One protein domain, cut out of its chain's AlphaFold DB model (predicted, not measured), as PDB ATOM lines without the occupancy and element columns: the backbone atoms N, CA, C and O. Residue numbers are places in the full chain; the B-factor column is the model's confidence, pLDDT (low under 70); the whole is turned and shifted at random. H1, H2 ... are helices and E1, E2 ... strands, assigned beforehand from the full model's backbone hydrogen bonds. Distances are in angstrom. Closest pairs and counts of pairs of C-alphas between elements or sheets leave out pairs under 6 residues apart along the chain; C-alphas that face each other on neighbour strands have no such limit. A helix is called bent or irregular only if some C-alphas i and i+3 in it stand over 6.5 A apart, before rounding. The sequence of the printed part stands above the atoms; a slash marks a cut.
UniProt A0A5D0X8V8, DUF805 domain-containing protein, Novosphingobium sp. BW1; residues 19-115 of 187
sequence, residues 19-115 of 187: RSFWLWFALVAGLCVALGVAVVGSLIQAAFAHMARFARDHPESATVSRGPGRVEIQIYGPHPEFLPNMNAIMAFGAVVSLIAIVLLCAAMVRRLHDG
ATOM      1  N   ARG A  19     101.673  36.382  50.649       60.88
ATOM      2  CA  ARG A  19     102.189  35.861  51.922       60.88
ATOM      3  C   ARG A  19     102.839  36.928  52.818       60.88
ATOM      4  O   ARG A  19     102.665  36.849  54.029       60.88
ATOM      5  N   SER A  20     103.527  37.924  52.248       66.38
ATOM      6  CA  SER A  20     104.169  39.006  53.026       66.38
ATOM      7  C   SER A  20     103.115  39.901  53.696       66.38
ATOM      8  O   SER A  20     103.215  40.235  54.874       66.38
ATOM      9  N   PHE A  21     102.011  40.164  52.985       66.69
ATOM     10  CA  PHE A  21     100.862  40.901  53.515       66.69
ATOM     11  C   PHE A  21     100.227  40.218  54.733       66.69
ATOM     12  O   PHE A  21      99.999  40.872  55.745       66.69
ATOM     13  N   TRP A  22      99.963  38.908  54.661       68.12
ATOM     14  CA  TRP A  22      99.361  38.178  55.785       68.12
ATOM     15  C   TRP A  22     100.278  38.119  57.007       68.12
ATOM     16  O   TRP A  22      99.774  38.191  58.122       68.12
ATOM     17  N   LEU A  23     101.600  38.042  56.817       76.50
ATOM     18  CA  LEU A  23     102.558  38.133  57.924       76.50
ATOM     19  C   LEU A  23     102.505  39.508  58.591       76.50
ATOM     20  O   LEU A  23     102.468  39.585  59.817       76.50
ATOM     21  N   TRP A  24     102.446  40.584  57.799       69.31
ATOM     22  CA  TRP A  24     102.387  41.932  58.355       69.31
ATOM     23  C   TRP A  24     101.052  42.222  59.047       69.31
ATOM     24  O   TRP A  24     101.031  42.725  60.167       69.31
ATOM     25  N   PHE A  25      99.941  41.799  58.441       74.38
ATOM     26  CA  PHE A  25      98.621  41.866  59.066       74.38
ATOM     27  C   PHE A  25      98.564  41.058  60.368       74.38
ATOM     28  O   PHE A  25      98.083  41.572  61.373       74.38
ATOM     29  N   ALA A  26      99.074  39.823  60.377       76.75
ATOM     30  CA  ALA A  26      99.109  38.990  61.578       76.75
ATOM     31  C   ALA A  26      99.968  39.614  62.683       76.75
ATOM     32  O   ALA A  26      99.599  39.538  63.851       76.75
ATOM     33  N   LEU A  27     101.077  40.270  62.328       80.94
ATOM     34  CA  LEU A  27     101.918  40.979  63.288       80.94
ATOM     35  C   LEU A  27     101.179  42.181  63.887       80.94
ATOM     36  O   LEU A  27     101.140  42.311  65.106       80.94
ATOM     37  N   VAL A  28     100.541  43.017  63.063       79.44
ATOM     38  CA  VAL A  28      99.759  44.169  63.547       79.44
ATOM     39  C   VAL A  28      98.572  43.708  64.398       79.44
ATOM     40  O   VAL A  28      98.352  44.240  65.482       79.44
ATOM     41  N   ALA A  29      97.840  42.681  63.960       76.56
ATOM     42  CA  ALA A  29      96.742  42.103  64.730       76.56
ATOM     43  C   ALA A  29      97.233  41.529  66.068       76.56
ATOM     44  O   ALA A  29      96.636  41.796  67.111       76.56
ATOM     45  N   GLY A  30      98.351  40.798  66.057       82.69
ATOM     46  CA  GLY A  30      98.988  40.269  67.260       82.69
ATOM     47  C   GLY A  30      99.444  41.372  68.215       82.69
ATOM     48  O   GLY A  30      99.227  41.256  69.418       82.69
ATOM     49  N   LEU A  31      99.995  42.469  67.693       83.31
ATOM     50  CA  LEU A  31     100.379  43.636  68.485       83.31
ATOM     51  C   LEU A  31      99.159  44.292  69.145       83.31
ATOM     52  O   LEU A  31      99.207  44.592  70.334       83.31
ATOM     53  N   CYS A  32      98.053  44.457  68.413       77.94
ATOM     54  CA  CYS A  32      96.808  44.985  68.975       77.94
ATOM     55  C   CYS A  32      96.271  44.097  70.105       77.94
ATOM     56  O   CYS A  32      95.900  44.607  71.162       77.94
ATOM     57  N   VAL A  33      96.269  42.773  69.913       83.19
ATOM     58  CA  VAL A  33      95.845  41.821  70.952       83.19
ATOM     59  C   VAL A  33      96.778  41.888  72.162       83.19
ATOM     60  O   VAL A  33      96.297  41.973  73.288       83.19
ATOM     61  N   ALA A  34      98.095  41.905  71.952       83.12
ATOM     62  CA  ALA A  34      99.075  41.975  73.033       83.12
ATOM     63  C   ALA A  34      98.934  43.262  73.860       83.12
ATOM     64  O   ALA A  34      98.948  43.207  75.090       83.12
ATOM     65  N   LEU A  35      98.732  44.407  73.201       81.25
ATOM     66  CA  LEU A  35      98.461  45.681  73.871       81.25
ATOM     67  C   LEU A  35      97.139  45.640  74.647       81.25
ATOM     68  O   LEU A  35      97.093  46.092  75.791       81.25
ATOM     69  N   GLY A  36      96.088  45.052  74.067       76.56
ATOM     70  CA  GLY A  36      94.806  44.861  74.747       76.56
ATOM     71  C   GLY A  36      94.943  44.023  76.020       76.56
ATOM     72  O   GLY A  36      94.473  44.428  77.081       76.56
ATOM     73  N   VAL A  37      95.658  42.897  75.941       84.38
ATOM     74  CA  VAL A  37      95.931  42.026  77.095       84.38
ATOM     75  C   VAL A  37      96.745  42.756  78.161       84.38
ATOM     76  O   VAL A  37      96.413  42.663  79.341       84.38
ATOM     77  N   ALA A  38      97.774  43.512  77.772       84.38
ATOM     78  CA  ALA A  38      98.604  44.254  78.719       84.38
ATOM     79  C   ALA A  38      97.791  45.298  79.506       84.38
ATOM     80  O   ALA A  38      97.926  45.401  80.728       84.38
ATOM     81  N   VAL A  39      96.910  46.038  78.828       81.25
ATOM     82  CA  VAL A  39      96.073  47.060  79.473       81.25
ATOM     83  C   VAL A  39      94.995  46.444  80.350       81.25
ATOM     84  O   VAL A  39      94.870  46.831  81.512       81.25
ATOM     85  N   VAL A  40      94.253  45.458  79.841       79.75
ATOM     86  CA  VAL A  40      93.204  44.779  80.620       79.75
ATOM     87  C   VAL A  40      93.807  44.065  81.830       79.75
ATOM     88  O   VAL A  40      93.281  44.185  82.933       79.75
ATOM     89  N   GLY A  41      94.947  43.392  81.661       82.88
ATOM     90  CA  GLY A  41      95.662  42.750  82.763       82.88
ATOM     91  C   GLY A  41      96.069  43.746  83.852       82.88
ATOM     92  O   GLY A  41      95.832  43.496  85.033       82.88
ATOM     93  N   SER A  42      96.604  44.904  83.458       81.06
ATOM     94  CA  SER A  42      96.998  45.963  84.400       81.06
ATOM     95  C   SER A  42      95.795  46.554  85.145       81.06
ATOM     96  O   SER A  42      95.857  46.769  86.356       81.06
ATOM     97  N   LEU A  43      94.677  46.763  84.444       80.56
ATOM     98  CA  LEU A  43      93.418  47.241  85.024       80.56
ATOM     99  C   LEU A  43      92.856  46.278  86.067       80.56
ATOM    100  O   LEU A  43      92.473  46.705  87.155       80.56
ATOM    101  N   ILE A  44      92.843  44.983  85.754       78.69
ATOM    102  CA  ILE A  44      92.359  43.943  86.663       78.69
ATOM    103  C   ILE A  44      93.215  43.911  87.935       78.69
ATOM    104  O   ILE A  44      92.673  43.893  89.040       78.69
ATOM    105  N   GLN A  45      94.544  43.962  87.806       81.50
ATOM    106  CA  GLN A  45      95.429  43.991  88.973       81.50
ATOM    107  C   GLN A  45      95.219  45.238  89.837       81.50
ATOM    108  O   GLN A  45      95.150  45.129  91.064       81.50
ATOM    109  N   ALA A  46      95.076  46.411  89.215       80.62
ATOM    110  CA  ALA A  46      94.798  47.653  89.930       80.62
ATOM    111  C   ALA A  46      93.455  47.591  90.679       80.62
ATOM    112  O   ALA A  46      93.388  47.978  91.847       80.62
ATOM    113  N   ALA A  47      92.414  47.038  90.048       75.69
ATOM    114  CA  ALA A  47      91.100  46.864  90.660       75.69
ATOM    115  C   ALA A  47      91.155  45.925  91.877       75.69
ATOM    116  O   ALA A  47      90.651  46.274  92.946       75.69
ATOM    117  N   PHE A  48      91.827  44.772  91.763       76.69
ATOM    118  CA  PHE A  48      92.010  43.853  92.894       76.69
ATOM    119  C   PHE A  48      92.785  44.494  94.048       76.69
ATOM    120  O   PHE A  48      92.409  44.330  95.210       76.69
ATOM    121  N   ALA A  49      93.844  45.252  93.747       81.38
ATOM    122  CA  ALA A  49      94.609  45.963  94.766       81.38
ATOM    123  C   ALA A  49      93.756  47.013  95.496       81.38
ATOM    124  O   ALA A  49      93.919  47.194  96.705       81.38
ATOM    125  N   HIS A  50      92.842  47.681  94.788       77.19
ATOM    126  CA  HIS A  50      91.936  48.666  95.371       77.19
ATOM    127  C   HIS A  50      90.859  48.007  96.245       77.19
ATOM    128  O   HIS A  50      90.700  48.395  97.400       77.19
ATOM    129  N   MET A  51      90.218  46.936  95.763       72.25
ATOM    130  CA  MET A  51      89.253  46.143  96.542       72.25
ATOM    131  C   MET A  51      89.868  45.577  97.829       72.25
ATOM    132  O   MET A  51      89.261  45.642  98.896       72.25
ATOM    133  N   ALA A  52      91.104  45.074  97.764       77.44
ATOM    134  CA  ALA A  52      91.808  44.537  98.930       77.44
ATOM    135  C   ALA A  52      92.223  45.607  99.959       77.44
ATOM    136  O   ALA A  52      92.552  45.260 101.097       77.44
ATOM    137  N   ARG A  53      92.285  46.885  99.565       80.12
ATOM    138  CA  ARG A  53      92.491  48.018 100.482       80.12
ATOM    139  C   ARG A  53      91.159  48.461 101.080       80.12
ATOM    140  O   ARG A  53      91.043  48.485 102.294       80.12
ATOM    141  N   PHE A  54      90.131  48.641 100.250       73.69
ATOM    142  CA  PHE A  54      88.787  49.007 100.701       73.69
ATOM    143  C   PHE A  54      88.219  48.019 101.730       73.69
ATOM    144  O   PHE A  54      87.719  48.429 102.768       73.69
ATOM    145  N   ALA A  55      88.382  46.711 101.508       73.62
ATOM    146  CA  ALA A  55      87.944  45.690 102.462       73.62
ATOM    147  C   ALA A  55      88.722  45.699 103.796       73.62
ATOM    148  O   ALA A  55      88.245  45.142 104.780       73.62
ATOM    149  N   ARG A  56      89.929  46.286 103.835       75.31
ATOM    150  CA  ARG A  56      90.683  46.497 105.082       75.31
ATOM    151  C   ARG A  56      90.224  47.747 105.822       75.31
ATOM    152  O   ARG A  56      90.180  47.720 107.046       75.31
ATOM    153  N   ASP A  57      89.901  48.797 105.077       78.88
ATOM    154  CA  ASP A  57      89.535  50.097 105.636       78.88
ATOM    155  C   ASP A  57      88.050  50.157 106.050       78.88
ATOM    156  O   ASP A  57      87.709  50.893 106.969       78.88
ATOM    157  N   HIS A  58      87.186  49.335 105.436       73.06
ATOM    158  CA  HIS A  58      85.745  49.245 105.716       73.06
ATOM    159  C   HIS A  58      85.297  47.806 106.022       73.06
ATOM    160  O   HIS A  58      84.575  47.189 105.226       73.06
ATOM    161  N   PRO A  59      85.709  47.235 107.168       65.56
ATOM    162  CA  PRO A  59      85.336  45.873 107.548       65.56
ATOM    163  C   PRO A  59      83.821  45.696 107.752       65.56
ATOM    164  O   PRO A  59      83.320  44.586 107.597       65.56
ATOM    165  N   GLU A  60      83.073  46.764 108.049       68.31
ATOM    166  CA  GLU A  60      81.608  46.726 108.151       68.31
ATOM    167  C   GLU A  60      80.882  46.617 106.798       68.31
ATOM    168  O   GLU A  60      79.724  46.203 106.758       68.31
ATOM    169  N   SER A  61      81.549  46.967 105.691       59.69
ATOM    170  CA  SER A  61      80.953  47.022 104.341       59.69
ATOM    171  C   SER A  61      81.447  45.907 103.407       59.69
ATOM    172  O   SER A  61      80.994  45.796 102.265       59.69
ATOM    173  N   ALA A  62      82.372  45.065 103.882       57.31
ATOM    174  CA  ALA A  62      82.975  43.989 103.107       57.31
ATOM    175  C   ALA A  62      83.033  42.687 103.915       57.31
ATOM    176  O   ALA A  62      83.650  42.614 104.975       57.31
ATOM    177  N   THR A  63      82.450  41.617 103.377       64.00
ATOM    178  CA  THR A  63      82.612  40.268 103.933       64.00
ATOM    179  C   THR A  63      83.724  39.547 103.178       64.00
ATOM    180  O   THR A  63      83.616  39.305 101.975       64.00
ATOM    181  N   VAL A  64      84.803  39.197 103.882       62.78
ATOM    182  CA  VAL A  64      85.938  38.447 103.321       62.78
ATOM    183  C   VAL A  64      85.832  36.983 103.743       62.78
ATOM    184  O   VAL A  64      86.149  36.629 104.877       62.78
ATOM    185  N   SER A  65      85.420  36.117 102.820       66.38
ATOM    186  CA  SER A  65      85.379  34.668 103.027       66.38
ATOM    187  C   SER A  65      86.622  34.021 102.410       66.38
ATOM    188  O   SER A  65      86.860  34.107 101.203       66.38
ATOM    189  N   ARG A  66      87.463  33.389 103.239       69.06
ATOM    190  CA  ARG A  66      88.651  32.643 102.787       69.06
ATOM    191  C   ARG A  66      88.374  31.146 102.869       69.06
ATOM    192  O   ARG A  66      88.218  30.606 103.959       69.06
ATOM    193  N   GLY A  67      88.335  30.485 101.716       71.44
ATOM    194  CA  GLY A  67      88.268  29.029 101.605       71.44
ATOM    195  C   GLY A  67      89.605  28.440 101.140       71.44
ATOM    196  O   GLY A  67      90.448  29.174 100.616       71.44
ATOM    197  N   PRO A  68      89.824  27.121 101.283       64.00
ATOM    198  CA  PRO A  68      91.014  26.470 100.742       64.00
ATOM    199  C   PRO A  68      91.082  26.698  99.223       64.00
ATOM    200  O   PRO A  68      90.252  26.200  98.466       64.00
ATOM    201  N   GLY A  69      92.047  27.517  98.793       73.88
ATOM    202  CA  GLY A  69      92.277  27.879  97.391       73.88
ATOM    203  C   GLY A  69      91.456  29.055  96.840       73.88
ATOM    204  O   GLY A  69      91.631  29.387  95.671       73.88
ATOM    205  N   ARG A  70      90.593  29.714  97.631       53.06
ATOM    206  CA  ARG A  70      89.809  30.870  97.154       53.06
ATOM    207  C   ARG A  70      89.688  31.981  98.189       53.06
ATOM    208  O   ARG A  70      89.478  31.726  99.374       53.06
ATOM    209  N   VAL A  71      89.765  33.220  97.721       69.88
ATOM    210  CA  VAL A  71      89.436  34.410  98.509       69.88
ATOM    211  C   VAL A  71      88.252  35.075  97.827       69.88
ATOM    212  O   VAL A  71      88.363  35.508  96.685       69.88
ATOM    213  N   GLU A  72      87.120  35.108  98.518       62.56
ATOM    214  CA  GLU A  72      85.894  35.749  98.061       62.56
ATOM    215  C   GLU A  72      85.675  37.014  98.892       62.56
ATOM    216  O   GLU A  72      85.664  36.967 100.123       62.56
ATOM    217  N   ILE A  73      85.558  38.154  98.217       62.16
ATOM    218  CA  ILE A  73      85.323  39.458  98.839       62.16
ATOM    219  C   ILE A  73      83.964  39.931  98.323       62.16
ATOM    220  O   ILE A  73      83.853  40.327  97.164       62.16
ATOM    221  N   GLN A  74      82.931  39.841  99.159       64.31
ATOM    222  CA  GLN A  74      81.608  40.388  98.856       64.31
ATOM    223  C   GLN A  74      81.527  41.795  99.444       64.31
ATOM    224  O   GLN A  74      81.626  41.971 100.658       64.31
ATOM    225  N   ILE A  75      81.390  42.791  98.571       63.62
ATOM    226  CA  ILE A  75      81.261  44.202  98.941       63.62
ATOM    227  C   ILE A  75      79.813  44.609  98.656       63.62
ATOM    228  O   ILE A  75      79.328  44.409  97.540       63.62
ATOM    229  N   TYR A  76      79.111  45.122  99.666       59.78
ATOM    230  CA  TYR A  76      77.686  45.444  99.569       59.78
ATOM    231  C   TYR A  76      77.474  46.932  99.272       59.78
ATOM    232  O   TYR A  76      77.763  47.777 100.111       59.78
ATOM    233  N   GLY A  77      76.897  47.236  98.107       62.44
ATOM    234  CA  GLY A  77      76.514  48.595  97.712       62.44
ATOM    235  C   GLY A  77      76.983  48.976  96.300       62.44
ATOM    236  O   GLY A  77      77.837  48.302  95.719       62.44
ATOM    237  N   PRO A  78      76.411  50.035  95.698       57.31
ATOM    238  CA  PRO A  78      76.912  50.596  94.449       57.31
ATOM    239  C   PRO A  78      78.202  51.380  94.725       57.31
ATOM    240  O   PRO A  78      78.153  52.492  95.239       57.31
ATOM    241  N   HIS A  79      79.348  50.799  94.369       61.34
ATOM    242  CA  HIS A  79      80.673  51.405  94.540       61.34
ATOM    243  C   HIS A  79      81.220  51.915  93.199       61.34
ATOM    244  O   HIS A  79      81.881  51.163  92.472       61.34
ATOM    245  N   PRO A  80      80.946  53.180  92.826       59.72
ATOM    246  CA  PRO A  80      81.450  53.763  91.586       59.72
ATOM    247  C   PRO A  80      82.981  53.901  91.580       59.72
ATOM    248  O   PRO A  80      83.567  53.937  90.501       59.72
ATOM    249  N   GLU A  81      83.646  53.901  92.742       63.25
ATOM    250  CA  GLU A  81      85.116  53.887  92.856       63.25
ATOM    251  C   GLU A  81      85.805  52.652  92.244       63.25
ATOM    252  O   GLU A  81      86.989  52.719  91.913       63.25
ATOM    253  N   PHE A  82      85.097  51.536  92.039       65.81
ATOM    254  CA  PHE A  82      85.671  50.370  91.353       65.81
ATOM    255  C   PHE A  82      85.558  50.441  89.831       65.81
ATOM    256  O   PHE A  82      86.109  49.577  89.145       65.81
ATOM    257  N   LEU A  83      84.873  51.451  89.287       64.94
ATOM    258  CA  LEU A  83      84.839  51.671  87.851       64.94
ATOM    259  C   LEU A  83      86.173  52.286  87.423       64.94
ATOM    260  O   LEU A  83      86.524  53.381  87.871       64.94
ATOM    261  N   PRO A  84      86.934  51.618  86.540       65.75
ATOM    262  CA  PRO A  84      88.133  52.223  85.998       65.75
ATOM    263  C   PRO A  84      87.813  53.551  85.308       65.75
ATOM    264  O   PRO A  84      86.707  53.748  84.806       65.75
ATOM    265  N   ASN A  85      88.790  54.455  85.225       75.69
ATOM    266  CA  ASN A  85      88.622  55.709  84.495       75.69
ATOM    267  C   ASN A  85      88.355  55.421  83.003       75.69
ATOM    268  O   ASN A  85      89.283  55.229  82.212       75.69
ATOM    269  N   MET A  86      87.073  55.388  82.628       74.44
ATOM    270  CA  MET A  86      86.615  55.058  81.277       74.44
ATOM    271  C   MET A  86      87.183  56.023  80.239       74.44
ATOM    272  O   MET A  86      87.490  55.610  79.125       74.44
ATOM    273  N   ASN A  87      87.403  57.286  80.616       77.88
ATOM    274  CA  ASN A  87      87.978  58.285  79.725       77.88
ATOM    275  C   ASN A  87      89.436  57.952  79.369       77.88
ATOM    276  O   ASN A  87      89.822  58.005  78.204       77.88
ATOM    277  N   ALA A  88      90.236  57.527  80.350       73.62
ATOM    278  CA  ALA A  88      91.613  57.096  80.110       73.62
ATOM    279  C   ALA A  88      91.676  55.830  79.236       73.62
ATOM    280  O   ALA A  88      92.521  55.734  78.344       73.62
ATOM    281  N   ILE A  89      90.751  54.886  79.442       74.94
ATOM    282  CA  ILE A  89      90.645  53.666  78.627       74.94
ATOM    283  C   ILE A  89      90.264  54.004  77.184       74.94
ATOM    284  O   ILE A  89      90.899  53.511  76.251       74.94
ATOM    285  N   MET A  90      89.263  54.866  76.988       78.38
ATOM    286  CA  MET A  90      88.835  55.293  75.656       78.38
ATOM    287  C   MET A  90      89.927  56.083  74.934       78.38
ATOM    288  O   MET A  90      90.179  55.821  73.759       78.38
ATOM    289  N   ALA A  91      90.624  56.989  75.626       80.38
ATOM    290  CA  ALA A  91      91.740  57.739  75.057       80.38
ATOM    291  C   ALA A  91      92.885  56.813  74.617       80.38
ATOM    292  O   ALA A  91      93.382  56.934  73.498       80.38
ATOM    293  N   PHE A  92      93.263  55.839  75.450       76.69
ATOM    294  CA  PHE A  92      94.278  54.850  75.084       76.69
ATOM    295  C   PHE A  92      93.835  53.996  73.885       76.69
ATOM    296  O   PHE A  92      94.589  53.830  72.924       76.69
ATOM    297  N   GLY A  93      92.594  53.498  73.904       76.50
ATOM    298  CA  GLY A  93      92.017  52.731  72.800       76.50
ATOM    299  C   GLY A  93      91.972  53.521  71.490       76.50
ATOM    300  O   GLY A  93      92.280  52.967  70.431       76.50
ATOM    301  N   ALA A  94      91.674  54.821  71.552       78.38
ATOM    302  CA  ALA A  94      91.696  55.716  70.400       78.38
ATOM    303  C   ALA A  94      93.110  55.865  69.820       78.38
ATOM    304  O   ALA A  94      93.283  55.748  68.607       78.38
ATOM    305  N   VAL A  95      94.131  56.043  70.667       80.50
ATOM    306  CA  VAL A  95      95.535  56.138  70.228       80.50
ATOM    307  C   VAL A  95      95.994  54.843  69.556       80.50
ATOM    308  O   VAL A  95      96.544  54.885  68.455       80.50
ATOM    309  N   VAL A  96      95.727  53.684  70.166       76.50
ATOM    310  CA  VAL A  96      96.095  52.379  69.585       76.50
ATOM    311  C   VAL A  96      95.373  52.142  68.260       76.50
ATOM    312  O   VAL A  96      95.994  51.708  67.289       76.50
ATOM    313  N   SER A  97      94.084  52.478  68.190       75.31
ATOM    314  CA  SER A  97      93.300  52.365  66.955       75.31
ATOM    315  C   SER A  97      93.852  53.271  65.857       75.31
ATOM    316  O   SER A  97      93.979  52.839  64.714       75.31
ATOM    317  N   LEU A  98      94.244  54.502  66.193       78.00
ATOM    318  CA  LEU A  98      94.834  55.436  65.241       78.00
ATOM    319  C   LEU A  98      96.175  54.921  64.704       78.00
ATOM    320  O   LEU A  98      96.402  54.962  63.497       78.00
ATOM    321  N   ILE A  99      97.025  54.354  65.566       78.44
ATOM    322  CA  ILE A  99      98.277  53.704  65.147       78.44
ATOM    323  C   ILE A  99      97.981  52.532  64.203       78.44
ATOM    324  O   ILE A  99      98.594  52.433  63.138       78.44
ATOM    325  N   ALA A 100      97.015  51.675  64.542       75.44
ATOM    326  CA  ALA A 100      96.621  50.552  63.694       75.44
ATOM    327  C   ALA A 100      96.110  51.018  62.318       75.44
ATOM    328  O   ALA A 100      96.513  50.460  61.295       75.44
ATOM    329  N   ILE A 101      95.289  52.074  62.278       78.56
ATOM    330  CA  ILE A 101      94.793  52.684  61.036       78.56
ATOM    331  C   ILE A 101      95.955  53.234  60.208       78.56
ATOM    332  O   ILE A 101      96.027  52.946  59.019       78.56
ATOM    333  N   VAL A 102      96.885  53.981  60.810       76.50
ATOM    334  CA  VAL A 102      98.038  54.547  60.090       76.50
ATOM    335  C   VAL A 102      98.915  53.442  59.504       76.50
ATOM    336  O   VAL A 102      99.296  53.526  58.338       76.50
ATOM    337  N   LEU A 103      99.191  52.379  60.263       73.50
ATOM    338  CA  LEU A 103      99.972  51.237  59.779       73.50
ATOM    339  C   LEU A 103      99.262  50.501  58.632       73.50
ATOM    340  O   LEU A 103      99.906  50.113  57.652       73.50
ATOM    341  N   LEU A 104      97.939  50.350  58.715       73.12
ATOM    342  CA  LEU A 104      97.136  49.729  57.664       73.12
ATOM    343  C   LEU A 104      97.063  50.612  56.408       73.12
ATOM    344  O   LEU A 104      97.260  50.118  55.296       73.12
ATOM    345  N   CYS A 105      96.858  51.920  56.575       70.31
ATOM    346  CA  CYS A 105      96.891  52.911  55.502       70.31
ATOM    347  C   CYS A 105      98.262  52.952  54.827       70.31
ATOM    348  O   CYS A 105      98.330  52.944  53.602       70.31
ATOM    349  N   ALA A 106      99.360  52.917  55.585       68.44
ATOM    350  CA  ALA A 106     100.711  52.859  55.032       68.44
ATOM    351  C   ALA A 106     100.923  51.591  54.186       68.44
ATOM    352  O   ALA A 106     101.490  51.664  53.095       68.44
ATOM    353  N   ALA A 107     100.410  50.440  54.635       66.00
ATOM    354  CA  ALA A 107     100.438  49.206  53.851       66.00
ATOM    355  C   ALA A 107      99.593  49.312  52.564       66.00
ATOM    356  O   ALA A 107     100.015  48.843  51.503       66.00
ATOM    357  N   MET A 108      98.427  49.962  52.631       65.88
ATOM    358  CA  MET A 108      97.579  50.219  51.462       65.88
ATOM    359  C   MET A 108      98.241  51.171  50.457       65.88
ATOM    360  O   MET A 108      98.269  50.868  49.264       65.88
ATOM    361  N   VAL A 109      98.807  52.287  50.928       66.25
ATOM    362  CA  VAL A 109      99.493  53.292  50.099       66.25
ATOM    363  C   VAL A 109     100.727  52.691  49.436       66.25
ATOM    364  O   VAL A 109     100.917  52.891  48.239       66.25
ATOM    365  N   ARG A 110     101.508  51.873  50.154       64.38
ATOM    366  CA  ARG A 110     102.643  51.132  49.580       64.38
ATOM    367  C   ARG A 110     102.208  50.254  48.404       64.38
ATOM    368  O   ARG A 110     102.837  50.270  47.355       64.38
ATOM    369  N   ARG A 111     101.073  49.560  48.529       59.66
ATOM    370  CA  ARG A 111     100.527  48.733  47.443       59.66
ATOM    371  C   ARG A 111      99.993  49.562  46.272       59.66
ATOM    372  O   ARG A 111     100.132  49.136  45.131       59.66
ATOM    373  N   LEU A 112      99.351  50.705  46.533       56.16
ATOM    374  CA  LEU A 112      98.864  51.592  45.470       56.16
ATOM    375  C   LEU A 112     100.039  52.195  44.689       56.16
ATOM    376  O   LEU A 112     100.008  52.234  43.461       56.16
ATOM    377  N   HIS A 113     101.097  52.574  45.404       54.00
ATOM    378  CA  HIS A 113     102.355  53.037  44.835       54.00
ATOM    379  C   HIS A 113     103.029  51.947  43.981       54.00
ATOM    380  O   HIS A 113     103.420  52.208  42.847       54.00
ATOM    381  N   ASP A 114     103.061  50.700  44.460       51.84
ATOM    382  CA  ASP A 114     103.637  49.567  43.721       51.84
ATOM    383  C   ASP A 114     102.734  49.068  42.568       51.84
ATOM    384  O   ASP A 114     103.202  48.422  41.628       51.84
ATOM    385  N   GLY A 115     101.433  49.377  42.609       49.88
ATOM    386  CA  GLY A 115     100.452  49.061  41.566       49.88
ATOM    387  C   GLY A 115     100.465  50.025  40.376       49.88
ATOM    388  O   GLY A 115     100.010  49.656  39.292       49.88
TER     389      GLY A 115
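AT A GLANCE: This is residues 19 to 115 of the 187 residues of the protein "DUF805 domain-containing protein" of Novosphingobium sp. BW1 (UniProt A0A5D0X8V8). A small two-stranded hairpin, E1 and E2, stands crosswise at one end of a long helix, H1, and a second long helix, H2, runs back beside H1 in the opposite direction, the two helices meeting only loosely. The helices make the length of the rod, and residues 66 to 71, at the tip of the hairpin, stick out from it. The printed part has 97 residues, with two named helices and two named strands in the order H1, E1, E2, H2; the sheet is E1 - E2, antiparallel, and the class is mostly helix. The whole is extended, with a radius of gyration of the C-alphas of 21.1 A and spans of 69 by 31 by 15 A.

HOW THE PARTS SIT: E1, residues 62 to 67, and E2, residues 70 to 75, are antiparallel neighbours and form a hairpin, with 166 degrees between their directions. N 65 and O 72 are 2.8 A apart and N 72 and O 65 are 2.9 A apart, both within hydrogen-bond range. The C-alphas of Val 64 and Ile 73, which face each other, are 4.6 A apart. H1, residues 19 to 57, comes within 10 A of both strands with its residues 48 to 56. The closest C-alphas of H1 and E1 are those of Ala 55 and Ala 62, 5.3 A apart; those of H1 and E2 are Ala 55 and Ile 73, 7.7 A apart. H2, residues 86 to 115, only just touches H1, with 3 pairs of C-alphas within 8 A, the closest being those of Val 28 and Ala 100 at 7.1 A. H1 touches H2 with its residues 28 to 32 alone, and H2 touches H1 with its residues 96 to 100 alone. The two helices run opposite ways at a shallow tilt of 5 degrees, 18.6 A from centre to centre. E1 and H2 are apart. In H2 every O i to N i+4 pair is within hydrogen-bond range; in H1, 34 of 35 are.

IN THESE COORDINATES: E1 and E2 each measure 15.9 A from first to last C-alpha; C-alpha 62 is at (82.975, 43.989, 103.107). H1 measures 57.0 A, beginning at C-alpha 19 at (102.189, 35.861, 51.922). H2 measures 42.5 A, ending at C-alpha 115 at (100.452, 49.061, 41.566). Neither helix is bent.

THE WHOLE: The two C-alphas farthest apart are those of Glu 60 and Gly 115, 69.2 A. The printed part has no cut. The links H1 to E1 and E1 to E2 are tight, E2 to H2 is short with 10 residues, and no link is long. The mean pLDDT of the printed part is 71.7; residues under 70 include 19 to 22, 59 to 66, 70 to 84 and 106 to 115.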